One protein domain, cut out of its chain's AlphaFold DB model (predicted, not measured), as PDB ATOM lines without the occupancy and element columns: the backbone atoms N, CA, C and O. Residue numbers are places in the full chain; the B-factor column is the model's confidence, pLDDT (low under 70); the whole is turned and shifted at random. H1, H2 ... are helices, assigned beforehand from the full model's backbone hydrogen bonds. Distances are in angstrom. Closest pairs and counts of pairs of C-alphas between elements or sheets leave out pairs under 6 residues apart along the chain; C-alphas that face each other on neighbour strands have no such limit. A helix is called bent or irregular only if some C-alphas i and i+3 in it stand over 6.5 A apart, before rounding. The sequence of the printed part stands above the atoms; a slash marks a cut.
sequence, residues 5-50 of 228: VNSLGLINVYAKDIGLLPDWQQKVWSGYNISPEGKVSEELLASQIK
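Overview. This is residues 5 to 50 of the 228 residues of an uncharacterized protein of Deltaproteobacteria bacterium (UniProt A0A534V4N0). An open frame of three short helices: H2, with the small H1 beside its first half, makes one end, H3 makes the opposite end, and the two ends are bridged by residues 10 to 14 and residues 32 to 41, which bear no named element and leave a gap between them. H3 touches neither of the other helices, and the first printed residues, from Val 5 on, begin at the H3 end. The printed part has 46 residues with three named helices, in the order H1, H2, H3, and no named strand; the class is all helix, though under half of the residues, 20 of 46, are in named elements. The whole is only just compact, close to loose, with a radius of gyration of the C-alphas of 11.3 A, and its C-alphas span 28 by 21 by 12 A along their three main axes.

Along the chain. The longest helix is H2, residues 23 to 31, from Asp 23 to Gly 31. Its C-alphas run from (35.562, -18.174, -11.657) at residue 23 to (32.805, -19.001, 0.243) at residue 31, a length of 12.2 A, mostly along z. Before it in the chain comes H1, residues 15 to 18, from Ala 15 to Ile 18; with 4 residues it measures 5.0 A from first to last C-alpha, and C-alpha 15 is at (41.907, -27.858, -4.908). After H2 comes H3, residues 42 to 48, from Glu 42 to Gln 48, which is 10.1 A long. C-alpha 42 is at (38.422, -42.462, 2.222) and C-alpha 48 at (42.169, -40.574, -6.997), and z falls along H3 where it rises along H2. The y values show the order in space: the centre of H2 has y -19.993, that of H1 -28.205 and that of H3 -42.189. No helix is bent or irregular.

Arrangement. H1 and H2 only just touch, with 3 pairs of C-alphas within 8 A. Their closest C-alphas are those of Ile 18 and Gln 26, 6.0 A apart, and their centres are 11.1 A apart. The link between them, 4 residues, is tight. H2 and H3 are apart, though they follow each other in the chain; the link between them, 10 residues, is short. H1 and H3 are apart as well. No two helices form a hairpin. In H2 and H3 every pair of O of residue i and N of residue i+4 is within hydrogen-bond range. H1 is too short for any such pair; its 1 pair of O of residue i and N of residue i+3 is within range.

Size, cuts and confidence. The two C-alphas farthest apart in the domain are those of Trp 24, in H2, and Lys 50, the last printed residue, at 30.9 A. The C-alphas of the first and last printed residues, Val 5 at (32.210, -37.307, 1.675) and Lys 50 at (45.583, -45.016, -4.351), are 16.6 A apart. The printed part runs from residue 5 to residue 50 without a cut, out of a full chain of 228 residues. No link between named helices is long. The link from H2 to H3 passes Pro 36 at (40.048, -29.610, 6.882) on its way from one end of the domain to the other. The mean pLDDT of the printed part of this predicted model is 89.7, and no printed residue is under 70. By helix, the mean pLDDT is 93 in H2, 91 in H1 and 90 in H3.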
ATOM      1  N   VAL A   5      32.743 -37.722   0.374       90.88
ATOM      2  CA  VAL A   5      32.210 -37.307   1.675       90.88
ATOM      3  C   VAL A   5      33.082 -37.939   2.755       90.88
ATOM      4  O   VAL A   5      33.453 -39.109   2.621       90.88
ATOM      5  N   ASN A   6      33.487 -37.175   3.769       90.56
ATOM      6  CA  ASN A   6      34.257 -37.708   4.896       90.56
ATOM      7  C   ASN A   6      33.354 -38.213   6.032       90.56
ATOM      8  O   ASN A   6      32.126 -38.176   5.938       90.56
ATOM      9  N   SER A   7      33.960 -38.678   7.125       89.12
ATOM     10  CA  SER A   7      33.230 -39.238   8.269       89.12
ATOM     11  C   SER A   7      32.345 -38.225   9.001       89.12
ATOM     12  O   SER A   7      31.456 -38.633   9.738       89.12
ATOM     13  N   LEU A   8      32.569 -36.922   8.804       89.56
ATOM     14  CA  LEU A   8      31.737 -35.851   9.363       89.56
ATOM     15  C   LEU A   8      30.597 -35.428   8.425       89.56
ATOM     16  O   LEU A   8      29.835 -34.528   8.756       89.56
ATOM     17  N   GLY A   9      30.457 -36.061   7.256       88.25
ATOM     18  CA  GLY A   9      29.446 -35.680   6.269       88.25
ATOM     19  C   GLY A   9      29.837 -34.468   5.419       88.25
ATOM     20  O   GLY A   9      28.997 -33.937   4.696       88.25
ATOM     21  N   LEU A  10      31.100 -34.036   5.476       89.88
ATOM     22  CA  LEU A  10      31.599 -32.885   4.731       89.88
ATOM     23  C   LEU A  10      32.031 -33.293   3.326       89.88
ATOM     24  O   LEU A  10      32.645 -34.346   3.127       89.88
ATOM     25  N   ILE A  11      31.741 -32.430   2.353       91.38
ATOM     26  CA  ILE A  11      32.183 -32.618   0.972       91.38
ATOM     27  C   ILE A  11      33.686 -32.352   0.889       91.38
ATOM     28  O   ILE A  11      34.196 -31.347   1.378       91.38
ATOM     29  N   ASN A  12      34.412 -33.254   0.242       91.81
ATOM     30  CA  ASN A  12      35.827 -33.097  -0.055       91.81
ATOM     31  C   ASN A  12      36.036 -33.080  -1.564       91.81
ATOM     32  O   ASN A  12      35.532 -33.948  -2.280       91.81
ATOM     33  N   VAL A  13      36.819 -32.110  -2.027       91.88
ATOM     34  CA  VAL A  13      37.233 -31.942  -3.424       91.88
ATOM     35  C   VAL A  13      38.705 -31.542  -3.426       91.88
ATOM     36  O   VAL A  13      39.159 -30.833  -2.529       91.88
ATOM     37  N   TYR A  14      39.470 -31.988  -4.418       90.31
ATOM     38  CA  TYR A  14      40.849 -31.529  -4.566       90.31
ATOM     39  C   TYR A  14      40.891 -30.092  -5.083       90.31
ATOM     40  O   TYR A  14      40.230 -29.765  -6.065       90.31
ATOM     41  N   ALA A  15      41.740 -29.251  -4.486       89.69
ATOM     42  CA  ALA A  15      41.907 -27.858  -4.908       89.69
ATOM     43  C   ALA A  15      42.252 -27.723  -6.403       89.69
ATOM     44  O   ALA A  15      41.785 -26.800  -7.065       89.69
ATOM     45  N   LYS A  16      42.996 -28.692  -6.961       91.12
ATOM     46  CA  LYS A  16      43.272 -28.771  -8.402       91.12
ATOM     47  C   LYS A  16      41.991 -28.839  -9.239       91.12
ATOM     48  O   LYS A  16      41.909 -28.157 -10.251       91.12
ATOM     49  N   ASP A  17      41.007 -29.636  -8.825       91.88
ATOM     50  CA  ASP A  17      39.734 -29.760  -9.544       91.88
ATOM     51  C   ASP A  17      38.920 -28.464  -9.462       91.88
ATOM     52  O   ASP A  17      38.253 -28.114 -10.432       91.88
ATOM     53  N   ILE A  18      39.001 -27.740  -8.338       92.25
ATOM     54  CA  ILE A  18      38.350 -26.432  -8.162       92.25
ATOM     55  C   ILE A  18      38.993 -25.386  -9.078       92.25
ATOM     56  O   ILE A  18      38.273 -24.662  -9.758       92.25
ATOM     57  N   GLY A  19      40.326 -25.341  -9.165       93.44
ATOM     58  CA  GLY A  19      41.048 -24.379 -10.011       93.44
ATOM     59  C   GLY A  19      40.786 -24.517 -11.518       93.44
ATOM     60  O   GLY A  19      41.144 -23.625 -12.281       93.44
ATOM     61  N   LEU A  20      40.156 -25.614 -11.953       94.75
ATOM     62  CA  LEU A  20      39.732 -25.841 -13.341       94.75
ATOM     63  C   LEU A  20      38.278 -25.411 -13.615       94.75
ATOM     64  O   LEU A  20      37.815 -25.518 -14.750       94.75
ATOM     65  N   LEU A  21      37.535 -24.970 -12.595       95.12
ATOM     66  CA  LEU A  21      36.152 -24.510 -12.742       95.12
ATOM     67  C   LEU A  21      36.091 -23.041 -13.193       95.12
ATOM     68  O   LEU A  21      37.036 -22.293 -12.959       95.12
ATOM     69  N   PRO A  22      34.970 -22.571 -13.768       96.75
ATOM     70  CA  PRO A  22      34.748 -21.143 -13.999       96.75
ATOM     71  C   PRO A  22      34.839 -20.314 -12.707       96.75
ATOM     72  O   PRO A  22      34.391 -20.767 -11.651       96.75
ATOM     73  N   ASP A  23      35.319 -19.071 -12.802       95.88
ATOM     74  CA  ASP A  23      35.562 -18.174 -11.657       95.88
ATOM     75  C   ASP A  23      34.387 -18.070 -10.680       95.88
ATOM     76  O   ASP A  23      34.576 -18.031  -9.465       95.88
ATOM     77  N   TRP A  24      33.152 -18.033 -11.185       95.25
ATOM     78  CA  TRP A  24      31.972 -17.935 -10.326       95.25
ATOM     79  C   TRP A  24      31.782 -19.187  -9.455       95.25
ATOM     80  O   TRP A  24      31.392 -19.061  -8.298       95.25
ATOM     81  N   GLN A  25      32.111 -20.381  -9.962       94.50
ATOM     82  CA  GLN A  25      32.063 -21.620  -9.181       94.50
ATOM     83  C   GLN A  25      33.198 -21.663  -8.166       94.50
ATOM     84  O   GLN A  25      32.970 -22.047  -7.022       94.50
ATOM     85  N   GLN A  26      34.400 -21.224  -8.551       94.44
ATOM     86  CA  GLN A  26      35.527 -21.115  -7.622       94.44
ATOM     87  C   GLN A  26      35.189 -20.199  -6.440       94.44
ATOM     88  O   GLN A  26      35.464 -20.547  -5.294       94.44
ATOM     89  N   LYS A  27      34.523 -19.064  -6.701       94.38
ATOM     90  CA  LYS A  27      34.037 -18.145  -5.659       94.38
ATOM     91  C   LYS A  27      33.030 -18.811  -4.723       94.38
ATOM     92  O   LYS A  27      33.140 -18.632  -3.513       94.38
ATOM     93  N   VAL A  28      32.095 -19.604  -5.253       92.94
ATOM     94  CA  VAL A  28      31.162 -20.391  -4.425       92.94
ATOM     95  C   VAL A  28      31.937 -21.362  -3.531       92.94
ATOM     96  O   VAL A  28      31.757 -21.338  -2.319       92.94
ATOM     97  N   TRP A  29      32.854 -22.156  -4.091       92.06
ATOM     98  CA  TRP A  29      33.674 -23.092  -3.312       92.06
ATOM     99  C   TRP A  29      34.496 -22.397  -2.228       92.06
ATOM    100  O   TRP A  29      34.533 -22.868  -1.097       92.06
ATOM    101  N   SER A  30      35.109 -21.257  -2.550       89.62
ATOM    102  CA  SER A  30      35.866 -20.465  -1.582       89.62
ATOM    103  C   SER A  30      34.985 -19.925  -0.455       89.62
ATOM    104  O   SER A  30      35.455 -19.845   0.675       89.62
ATOM    105  N   GLY A  31      33.736 -19.548  -0.747       90.50
ATOM    106  CA  GLY A  31      32.805 -19.001   0.243       90.50
ATOM    107  C   GLY A  31      32.297 -20.029   1.256       90.50
ATOM    108  O   GLY A  31      31.995 -19.662   2.386       90.50
ATOM    109  N   TYR A  32      32.237 -21.308   0.873       88.06
ATOM    110  CA  TYR A  32      31.815 -22.416   1.742       88.06
ATOM    111  C   TYR A  32      32.983 -23.286   2.227       88.06
ATOM    112  O   TYR A  32      32.760 -24.347   2.813       88.06
ATOM    113  N   ASN A  33      34.229 -22.876   1.968       87.69
ATOM    114  CA  ASN A  33      35.391 -23.642   2.389       87.69
ATOM    115  C   ASN A  33      35.551 -23.573   3.910       87.69
ATOM    116  O   ASN A  33      35.525 -22.500   4.508       87.69
ATOM    117  N   ILE A  34      35.766 -24.730   4.518       85.31
ATOM    118  CA  ILE A  34      36.004 -24.876   5.951       85.31
ATOM    119  C   ILE A  34      37.391 -25.469   6.172       85.31
ATOM    120  O   ILE A  34      37.968 -26.090   5.275       85.31
ATOM    121  N   SER A  35      37.934 -25.279   7.373       82.19
ATOM    122  CA  SER A  35      39.162 -25.959   7.778       82.19
ATOM    123  C   SER A  35      39.018 -27.472   7.566       82.19
ATOM    124  O   SER A  35      37.921 -28.004   7.745       82.19
ATOM    125  N   PRO A  36      40.091 -28.179   7.168       71.50
ATOM    126  CA  PRO A  36      40.048 -29.610   6.882       71.50
ATOM    127  C   PRO A  36      39.864 -30.426   8.172       71.50
ATOM    128  O   PRO A  36      40.798 -31.022   8.707       71.50
ATOM    129  N   GLU A  37      38.635 -30.443   8.674       75.69
ATOM    130  CA  GLU A  37      38.190 -31.236   9.812       75.69
ATOM    131  C   GLU A  37      37.665 -32.598   9.339       75.69
ATOM    132  O   GLU A  37      37.160 -32.750   8.224       75.69
ATOM    133  N   GLY A  38      37.777 -33.624  10.188       75.12
ATOM    134  CA  GLY A  38      37.160 -34.926   9.909       75.12
ATOM    135  C   GLY A  38      37.906 -35.838   8.940       75.12
ATOM    136  O   GLY A  38      37.297 -36.766   8.411       75.12
ATOM    137  N   LYS A  39      39.211 -35.602   8.730       86.25
ATOM    138  CA  LYS A  39      40.064 -36.329   7.768       86.25
ATOM    139  C   LYS A  39      39.529 -36.231   6.326       86.25
ATOM    140  O   LYS A  39      38.473 -35.663   6.049       86.25
ATOM    141  N   VAL A  40      40.307 -36.749   5.379       88.25
ATOM    142  CA  VAL A  40      39.899 -36.821   3.970       88.25
ATOM    143  C   VAL A  40      38.901 -37.954   3.752       88.25
ATOM    144  O   VAL A  40      38.962 -38.984   4.423       88.25
ATOM    145  N   SER A  41      38.021 -37.793   2.769       90.62
ATOM    146  CA  SER A  41      37.143 -38.857   2.293       90.62
ATOM    147  C   SER A  41      37.960 -40.071   1.850       90.62
ATOM    148  O   SER A  41      38.777 -39.987   0.928       90.62
ATOM    149  N   GLU A  42      37.721 -41.208   2.501       89.38
ATOM    150  CA  GLU A  42      38.422 -42.462   2.222       89.38
ATOM    151  C   GLU A  42      38.177 -42.943   0.789       89.38
ATOM    152  O   GLU A  42      39.111 -43.376   0.116       89.38
ATOM    153  N   GLU A  43      36.940 -42.806   0.303       88.19
ATOM    154  CA  GLU A  43      36.545 -43.200  -1.050       88.19
ATOM    155  C   GLU A  43      37.250 -42.346  -2.113       88.19
ATOM    156  O   GLU A  43      37.815 -42.880  -3.074       88.19
ATOM    157  N   LEU A  44      37.282 -41.022  -1.919       90.19
ATOM    158  CA  LEU A  44      37.960 -40.111  -2.842       90.19
ATOM    159  C   LEU A  44      39.470 -40.364  -2.858       90.19
ATOM    160  O   LEU A  44      40.067 -40.439  -3.934       90.19
ATOM    161  N   LEU A  45      40.072 -40.553  -1.680       90.56
ATOM    162  CA  LEU A  45      41.488 -40.879  -1.538       90.56
ATOM    163  C   LEU A  45      41.826 -42.204  -2.236       90.56
ATOM    164  O   LEU A  45      42.818 -42.291  -2.961       90.56
ATOM    165  N   ALA A  46      41.005 -43.235  -2.036       90.19
ATOM    166  CA  ALA A  46      41.203 -44.538  -2.656       90.19
ATOM    167  C   ALA A  46      41.126 -44.452  -4.190       90.19
ATOM    168  O   ALA A  46      42.002 -44.966  -4.884       90.19
ATOM    169  N   SER A  47      40.132 -43.730  -4.710       89.50
ATOM    170  CA  SER A  47      39.905 -43.557  -6.146       89.50
ATOM    171  C   SER A  47      40.986 -42.723  -6.838       89.50
ATOM    172  O   SER A  47      41.505 -43.134  -7.873       89.50
ATOM    173  N   GLN A  48      41.328 -41.552  -6.293       89.12
ATOM    174  CA  GLN A  48      42.169 -40.574  -6.997       89.12
ATOM    175  C   GLN A  48      43.660 -40.681  -6.672       89.12
ATOM    176  O   GLN A  48      44.474 -40.316  -7.512       89.12
ATOM    177  N   ILE A  49      44.022 -41.163  -5.479       88.50
ATOM    178  CA  ILE A  49      45.427 -41.242  -5.045       88.50
ATOM    179  C   ILE A  49      45.920 -42.682  -5.043       88.50
ATOM    180  O   ILE A  49      46.982 -42.965  -5.585       88.50
ATOM    181  N   LYS A  50      45.153 -43.610  -4.456       90.88
ATOM    182  CA  LYS A  50      45.583 -45.016  -4.351       90.88
ATOM    183  C   LYS A  50      45.327 -45.827  -5.625       90.88
ATOM    184  O   LYS A  50      45.797 -46.953  -5.704       90.88
TER     185      LYS A  50